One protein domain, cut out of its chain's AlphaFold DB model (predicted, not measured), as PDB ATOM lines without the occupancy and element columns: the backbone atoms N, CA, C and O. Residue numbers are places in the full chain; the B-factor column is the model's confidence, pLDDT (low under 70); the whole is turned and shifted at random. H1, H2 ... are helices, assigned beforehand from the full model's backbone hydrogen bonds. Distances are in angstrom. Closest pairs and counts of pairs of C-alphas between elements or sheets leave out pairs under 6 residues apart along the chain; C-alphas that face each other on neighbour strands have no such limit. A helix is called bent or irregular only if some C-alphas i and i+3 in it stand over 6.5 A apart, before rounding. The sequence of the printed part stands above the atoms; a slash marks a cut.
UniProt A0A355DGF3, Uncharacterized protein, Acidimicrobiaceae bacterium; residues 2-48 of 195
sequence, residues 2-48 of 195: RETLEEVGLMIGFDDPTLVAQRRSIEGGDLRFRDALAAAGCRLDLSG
ATOM      1  N   ARG A   2      43.103 -45.917-112.552       94.06
ATOM      2  CA  ARG A   2      42.907 -46.540-111.234       94.06
ATOM      3  C   ARG A   2      44.020 -46.136-110.257       94.06
ATOM      4  O   ARG A   2      43.712 -45.523-109.251       94.06
ATOM      5  N   GLU A   3      45.285 -46.351-110.630       93.44
ATOM      6  CA  GLU A   3      46.440 -45.928-109.806       93.44
ATOM      7  C   GLU A   3      46.402 -44.428-109.487       93.44
ATOM      8  O   GLU A   3      46.617 -44.006-108.367       93.44
ATOM      9  N   THR A   4      46.026 -43.598-110.464       94.50
ATOM     10  CA  THR A   4      45.903 -42.143-110.292       94.50
ATOM     11  C   THR A   4      44.851 -41.761-109.237       94.50
ATOM     12  O   THR A   4      45.025 -40.786-108.509       94.50
ATOM     13  N   LEU A   5      43.762 -42.526-109.129       94.50
ATOM     14  CA  LEU A   5      42.776 -42.366-108.061       94.50
ATOM     15  C   LEU A   5      43.334 -42.843-106.715       94.50
ATOM     16  O   LEU A   5      43.145 -42.166-105.707       94.50
ATOM     17  N   GLU A   6      43.980 -44.007-106.702       94.31
ATOM     18  CA  GLU A   6      44.522 -44.636-105.494       94.31
ATOM     19  C   GLU A   6      45.606 -43.747-104.867       94.31
ATOM     20  O   GLU A   6      45.411 -43.219-103.769       94.31
ATOM     21  N   GLU A   7      46.661 -43.453-105.626       92.56
ATOM     22  CA  GLU A   7      47.853 -42.746-105.153       92.56
ATOM     23  C   GLU A   7      47.602 -41.258-104.881       92.56
ATOM     24  O   GLU A   7      48.092 -40.715-103.892       92.56
ATOM     25  N   VAL A   8      46.846 -40.568-105.750       94.31
ATOM     26  CA  VAL A   8      46.746 -39.093-105.703       94.31
ATOM     27  C   VAL A   8      45.321 -38.546-105.679       94.31
ATOM     28  O   VAL A   8      45.127 -37.332-105.660       94.31
ATOM     29  N   GLY A   9      44.302 -39.409-105.657       93.62
ATOM     30  CA  GLY A   9      42.905 -38.991-105.499       93.62
ATOM     31  C   GLY A   9      42.317 -38.251-106.703       93.62
ATOM     32  O   GLY A   9      41.232 -37.682-106.592       93.62
ATOM     33  N   LEU A  10      43.001 -38.246-107.851       94.50
ATOM     34  CA  LEU A  10      42.518 -37.560-109.046       94.50
ATOM     35  C   LEU A  10      41.605 -38.471-109.870       94.50
ATOM     36  O   LEU A  10      41.931 -39.618-110.181       94.50
ATOM     37  N   MET A  11      40.469 -37.916-110.283       93.94
ATOM     38  CA  MET A  11      39.511 -38.596-111.146       93.94
ATOM     39  C   MET A  11      39.851 -38.320-112.610       93.94
ATOM     40  O   MET A  11      39.882 -37.169-113.042       93.94
ATOM     41  N   ILE A  12      40.114 -39.379-113.376       94.25
ATOM     42  CA  ILE A  12      40.384 -39.306-114.814       94.25
ATOM     43  C   ILE A  12      39.371 -40.200-115.522       94.25
ATOM     44  O   ILE A  12      39.355 -41.403-115.301       94.25
ATOM     45  N   GLY A  13      38.533 -39.635-116.388       92.25
ATOM     46  CA  GLY A  13      37.546 -40.411-117.147       92.25
ATOM     47  C   GLY A  13      36.357 -40.933-116.335       92.25
ATOM     48  O   GLY A  13      35.711 -41.891-116.745       92.25
ATOM     49  N   PHE A  14      36.100 -40.329-115.180       91.56
ATOM     50  CA  PHE A  14      34.897 -40.450-114.354       91.56
ATOM     51  C   PHE A  14      34.840 -39.215-113.438       91.56
ATOM     52  O   PHE A  14      35.843 -38.512-113.306       91.56
ATOM     53  N   ASP A  15      33.689 -38.934-112.830       88.50
ATOM     54  CA  ASP A  15      33.425 -37.668-112.130       88.50
ATOM     55  C   ASP A  15      32.652 -37.823-110.806       88.50
ATOM     56  O   ASP A  15      32.100 -36.851-110.292       88.50
ATOM     57  N   ASP A  16      32.650 -39.021-110.212       90.00
ATOM     58  CA  ASP A  16      31.960 -39.276-108.944       90.00
ATOM     59  C   ASP A  16      32.927 -39.263-107.735       90.00
ATOM     60  O   ASP A  16      33.793 -40.141-107.603       90.00
ATOM     61  N   PRO A  17      32.770 -38.301-106.804       89.62
ATOM     62  CA  PRO A  17      33.650 -38.141-105.648       89.62
ATOM     63  C   PRO A  17      33.544 -39.277-104.618       89.62
ATOM     64  O   PRO A  17      34.435 -39.422-103.776       89.62
ATOM     65  N   THR A  18      32.501 -40.111-104.661       92.56
ATOM     66  CA  THR A  18      32.399 -41.295-103.792       92.56
ATOM     67  C   THR A  18      33.543 -42.274-104.043       92.56
ATOM     68  O   THR A  18      34.029 -42.890-103.095       92.56
ATOM     69  N   LEU A  19      34.061 -42.344-105.276       92.69
ATOM     70  CA  LEU A  19      35.227 -43.166-105.594       92.69
ATOM     71  C   LEU A  19      36.500 -42.649-104.919       92.69
ATOM     72  O   LEU A  19      37.318 -43.448-104.469       92.69
ATOM     73  N   VAL A  20      36.653 -41.328-104.776       92.50
ATOM     74  CA  VAL A  20      37.769 -40.729-104.023       92.50
ATOM     75  C   VAL A  20      37.671 -41.106-102.546       92.50
ATOM     76  O   VAL A  20      38.667 -41.504-101.942       92.50
ATOM     77  N   ALA A  21      36.467 -41.064-101.967       92.50
ATOM     78  CA  ALA A  21      36.241 -41.490-100.585       92.50
ATOM     79  C   ALA A  21      36.520 -42.992-100.371       92.50
ATOM     80  O   ALA A  21      36.948 -43.397 -99.291       92.50
ATOM     81  N   GLN A  22      36.315 -43.814-101.404       94.62
ATOM     82  CA  GLN A  22      36.551 -45.259-101.383       94.62
ATOM     83  C   GLN A  22      37.978 -45.665-101.774       94.62
ATOM     84  O   GLN A  22      38.304 -46.850-101.682       94.62
ATOM     85  N   ARG A  23      38.847 -44.720-102.173       92.69
ATOM     86  CA  ARG A  23      40.153 -45.021-102.789       92.69
ATOM     87  C   ARG A  23      41.011 -46.005-101.991       92.69
ATOM     88  O   ARG A  23      41.589 -46.901-102.582       92.69
ATOM     89  N   ARG A  24      41.003 -45.925-100.653       92.62
ATOM     90  CA  ARG A  24      41.769 -46.836 -99.777       92.62
ATOM     91  C   ARG A  24      41.281 -48.281 -99.827       92.62
ATOM     92  O   ARG A  24      42.085 -49.202 -99.787       92.62
ATOM     93  N   SER A  25      39.967 -48.488 -99.904       94.81
ATOM     94  CA  SER A  25      39.400 -49.832-100.071       94.81
ATOM     95  C   SER A  25      39.697 -50.388-101.461       94.81
ATOM     96  O   SER A  25      39.806 -51.600-101.623       94.81
ATOM     97  N   ILE A  26      39.830 -49.509-102.457       95.12
ATOM     98  CA  ILE A  26      40.179 -49.897-103.823       95.12
ATOM     99  C   ILE A  26      41.661 -50.292-103.903       95.12
ATOM    100  O   ILE A  26      41.961 -51.397-104.349       95.12
ATOM    101  N   GLU A  27      42.554 -49.453-103.376       93.12
ATOM    102  CA  GLU A  27      44.000 -49.700-103.248       93.12
ATOM    103  C   GLU A  27      44.290 -51.005-102.486       93.12
ATOM    104  O   GLU A  27      45.056 -51.851-102.941       93.12
ATOM    105  N   GLY A  28      43.612 -51.223-101.352       92.38
ATOM    106  CA  GLY A  28      43.759 -52.435-100.540       92.38
ATOM    107  C   GLY A  28      43.168 -53.707-101.160       92.38
ATOM    108  O   GLY A  28      43.390 -54.799-100.638       92.38
ATOM    109  N   GLY A  29      42.415 -53.593-102.258       93.62
ATOM    110  CA  GLY A  29      41.756 -54.718-102.925       93.62
ATOM    111  C   GLY A  29      40.454 -55.200-102.265       93.62
ATOM    112  O   GLY A  29      39.840 -56.139-102.777       93.62
ATOM    113  N   ASP A  30      40.002 -54.551-101.188       96.38
ATOM    114  CA  ASP A  30      38.732 -54.840-100.503       96.38
ATOM    115  C   ASP A  30      37.513 -54.512-101.383       96.38
ATOM    116  O   ASP A  30      36.469 -55.163-101.300       96.38
ATOM    117  N   LEU A  31      37.647 -53.506-102.251       96.12
ATOM    118  CA  LEU A  31      36.640 -53.094-103.218       96.12
ATOM    119  C   LEU A  31      37.246 -53.078-104.618       96.12
ATOM    120  O   LEU A  31      38.148 -52.307-104.922       96.12
ATOM    121  N   ARG A  32      36.714 -53.889-105.533       96.19
ATOM    122  CA  ARG A  32      37.171 -53.836-106.924       96.19
ATOM    123  C   ARG A  32      36.757 -52.506-107.546       96.19
ATOM    124  O   ARG A  32      35.574 -52.182-107.564       96.19
ATOM    125  N   PHE A  33      37.705 -51.805-108.165       95.12
ATOM    126  CA  PHE A  33      37.459 -50.522-108.838       95.12
ATOM    127  C   PHE A  33      36.259 -50.556-109.803       95.12
ATOM    128  O   PHE A  33      35.405 -49.674-109.792       95.12
ATOM    129  N   ARG A  34      36.144 -51.623-110.603       94.88
ATOM    130  CA  ARG A  34      35.016 -51.825-111.525       94.88
ATOM    131  C   ARG A  34      33.670 -51.901-110.802       94.88
ATOM    132  O   ARG A  34      32.673 -51.406-111.318       94.88
ATOM    133  N   ASP A  35      33.637 -52.551-109.647       95.50
ATOM    134  CA  ASP A  35      32.403 -52.757-108.898       95.50
ATOM    135  C   ASP A  35      31.999 -51.451-108.182       95.50
ATOM    136  O   ASP A  35      30.816 -51.123-108.154       95.50
ATOM    137  N   ALA A  36      32.975 -50.648-107.731       95.00
ATOM    138  CA  ALA A  36      32.752 -49.280-107.249       95.00
ATOM    139  C   ALA A  36      32.119 -48.384-108.328       95.00
ATOM    140  O   ALA A  36      31.084 -47.765-108.094       95.00
ATOM    141  N   LEU A  37      32.685 -48.383-109.544       94.44
ATOM    142  CA  LEU A  37      32.131 -47.650-110.690       94.44
ATOM    143  C   LEU A  37      30.692 -48.075-111.002       94.44
ATOM    144  O   LEU A  37      29.827 -47.229-111.214       94.44
ATOM    145  N   ALA A  38      30.426 -49.384-111.013       94.06
ATOM    146  CA  ALA A  38      29.093 -49.914-111.280       94.06
ATOM    147  C   ALA A  38      28.078 -49.498-110.203       94.06
ATOM    148  O   ALA A  38      26.954 -49.134-110.543       94.06
ATOM    149  N   ALA A  39      28.474 -49.517-108.926       93.94
ATOM    150  CA  ALA A  39      27.629 -49.098-107.809       93.94
ATOM    151  C   ALA A  39      27.310 -47.594-107.841       93.94
ATOM    152  O   ALA A  39      26.188 -47.204-107.528       93.94
ATOM    153  N   ALA A  40      28.268 -46.771-108.270       92.56
ATOM    154  CA  ALA A  40      28.093 -45.336-108.487       92.56
ATOM    155  C   ALA A  40      27.280 -45.003-109.759       92.56
ATOM    156  O   ALA A  40      26.905 -43.859-109.990       92.56
ATOM    157  N   GLY A  41      27.000 -45.990-110.619       92.88
ATOM    158  CA  GLY A  41      26.378 -45.752-111.926       92.88
ATOM    159  C   GLY A  41      27.300 -45.037-112.923       92.88
ATOM    160  O   GLY A  41      26.843 -44.610-113.985       92.88
ATOM    161  N   CYS A  42      28.594 -44.932-112.616       91.81
ATOM    162  CA  CYS A  42      29.587 -44.285-113.460       91.81
ATOM    163  C   CYS A  42      29.986 -45.169-114.639       91.81
ATOM    164  O   CYS A  42      30.166 -46.386-114.526       91.81
ATOM    165  N   ARG A  43      30.214 -44.530-115.786       88.50
ATOM    166  CA  ARG A  43      30.869 -45.146-116.941       88.50
ATOM    167  C   ARG A  43      32.227 -44.499-117.143       88.50
ATOM    168  O   ARG A  43      32.363 -43.297-116.960       88.50
ATOM    169  N   LEU A  44      33.205 -45.305-117.542       91.69
ATOM    170  CA  LEU A  44      34.525 -44.795-117.877       91.69
ATOM    171  C   LEU A  44      34.492 -44.109-119.243       91.69
ATOM    172  O   LEU A  44      34.216 -44.764-120.250       91.69
ATOM    173  N   ASP A  45      34.825 -42.825-119.270       93.00
ATOM    174  CA  ASP A  45      35.096 -42.070-120.488       93.00
ATOM    175  C   ASP A  45      36.605 -41.850-120.643       93.00
ATOM    176  O   ASP A  45      37.219 -41.006-119.997       93.00
ATOM    177  N   LEU A  46      37.221 -42.638-121.521       92.38
ATOM    178  CA  LEU A  46      38.652 -42.554-121.813       92.38
ATOM    179  C   LEU A  46      38.963 -41.729-123.065       92.38
ATOM    180  O   LEU A  46      40.115 -41.700-123.493       92.38
ATOM    181  N   SER A  47      37.963 -41.078-123.666       93.19
ATOM    182  CA  SER A  47      38.132 -40.359-124.934       93.19
ATOM    183  C   SER A  47      39.151 -39.216-124.852       93.19
ATOM    184  O   SER A  47      39.822 -38.935-125.843       93.19
ATOM    185  N   GLY A  48      39.321 -38.613-123.669       91.94
ATOM    186  CA  GLY A  48      40.310 -37.564-123.392       91.94
ATOM    187  C   GLY A  48      41.673 -38.056-122.886       91.94
ATOM    188  O   GLY A  48      42.488 -37.236-122.461       91.94
TER     189      GLY A  48
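AT A GLANCE: This is residues 2 to 48 of the 195 residues of an uncharacterized protein of Acidimicrobiaceae bacterium (UniProt A0A355DGF3). A small cluster of three short helices, with the longest, H2, between the other two: H1 crosses H2 nearly at right angles, and H3 lies on another side of H2. After H3, residues 40 to 48 form a tail with no named element, and its last residue, Gly 48, lies at one end of the longest distance in the domain. The printed part has 47 residues with three named helices, in the order H1, H2, H3, and no named strand; the class is all helix. The whole is compact, with a radius of gyration of the C-alphas of 9.7 A and spans of 28 by 22 by 14 A.

HOW THE PARTS SIT: H2, residues 17 to 27, touches H1, residues 2 to 8; the closest C-alphas, those of Glu 6 and Arg 23, are 5.2 A apart. Their lines are about perpendicular, at 83 degrees. H3, residues 33 to 39, only just touches H2, with 3 pairs of C-alphas within 8 A; the closest, those of Ile 26 and Phe 33, are 5.7 A apart. H2 and H3 run opposite ways at a steep tilt of 40 degrees and form a helical hairpin. H1 and H3 are close but not clearly touching; their closest C-alphas, those of Arg 2 and Phe 33, are 7.2 A apart. In H1 and H3 every O i to N i+4 pair is within hydrogen-bond range; in H2, 5 of 7 are.

IN THESE COORDINATES: H2 is 15.7 A long from first to last C-alpha, and irregular: C-alphas 21 and 24 are 7.7 A apart. H1 begins at C-alpha 2 at (42.907, -46.540, -111.234) and is 10.0 A long. H3 is also 10.0 A long and ends at C-alpha 39 at (27.629, -49.098, -107.809).

THE WHOLE: The C-alphas of Asp 30 and Gly 48 are the farthest apart, at 28.7 A. The printed part has no cut. The link from H1 to H2 is short, with 8 residues; that from H2 to H3 is tight, with 5. The mean pLDDT of the printed part is 93.3, and no printed residue is under 70.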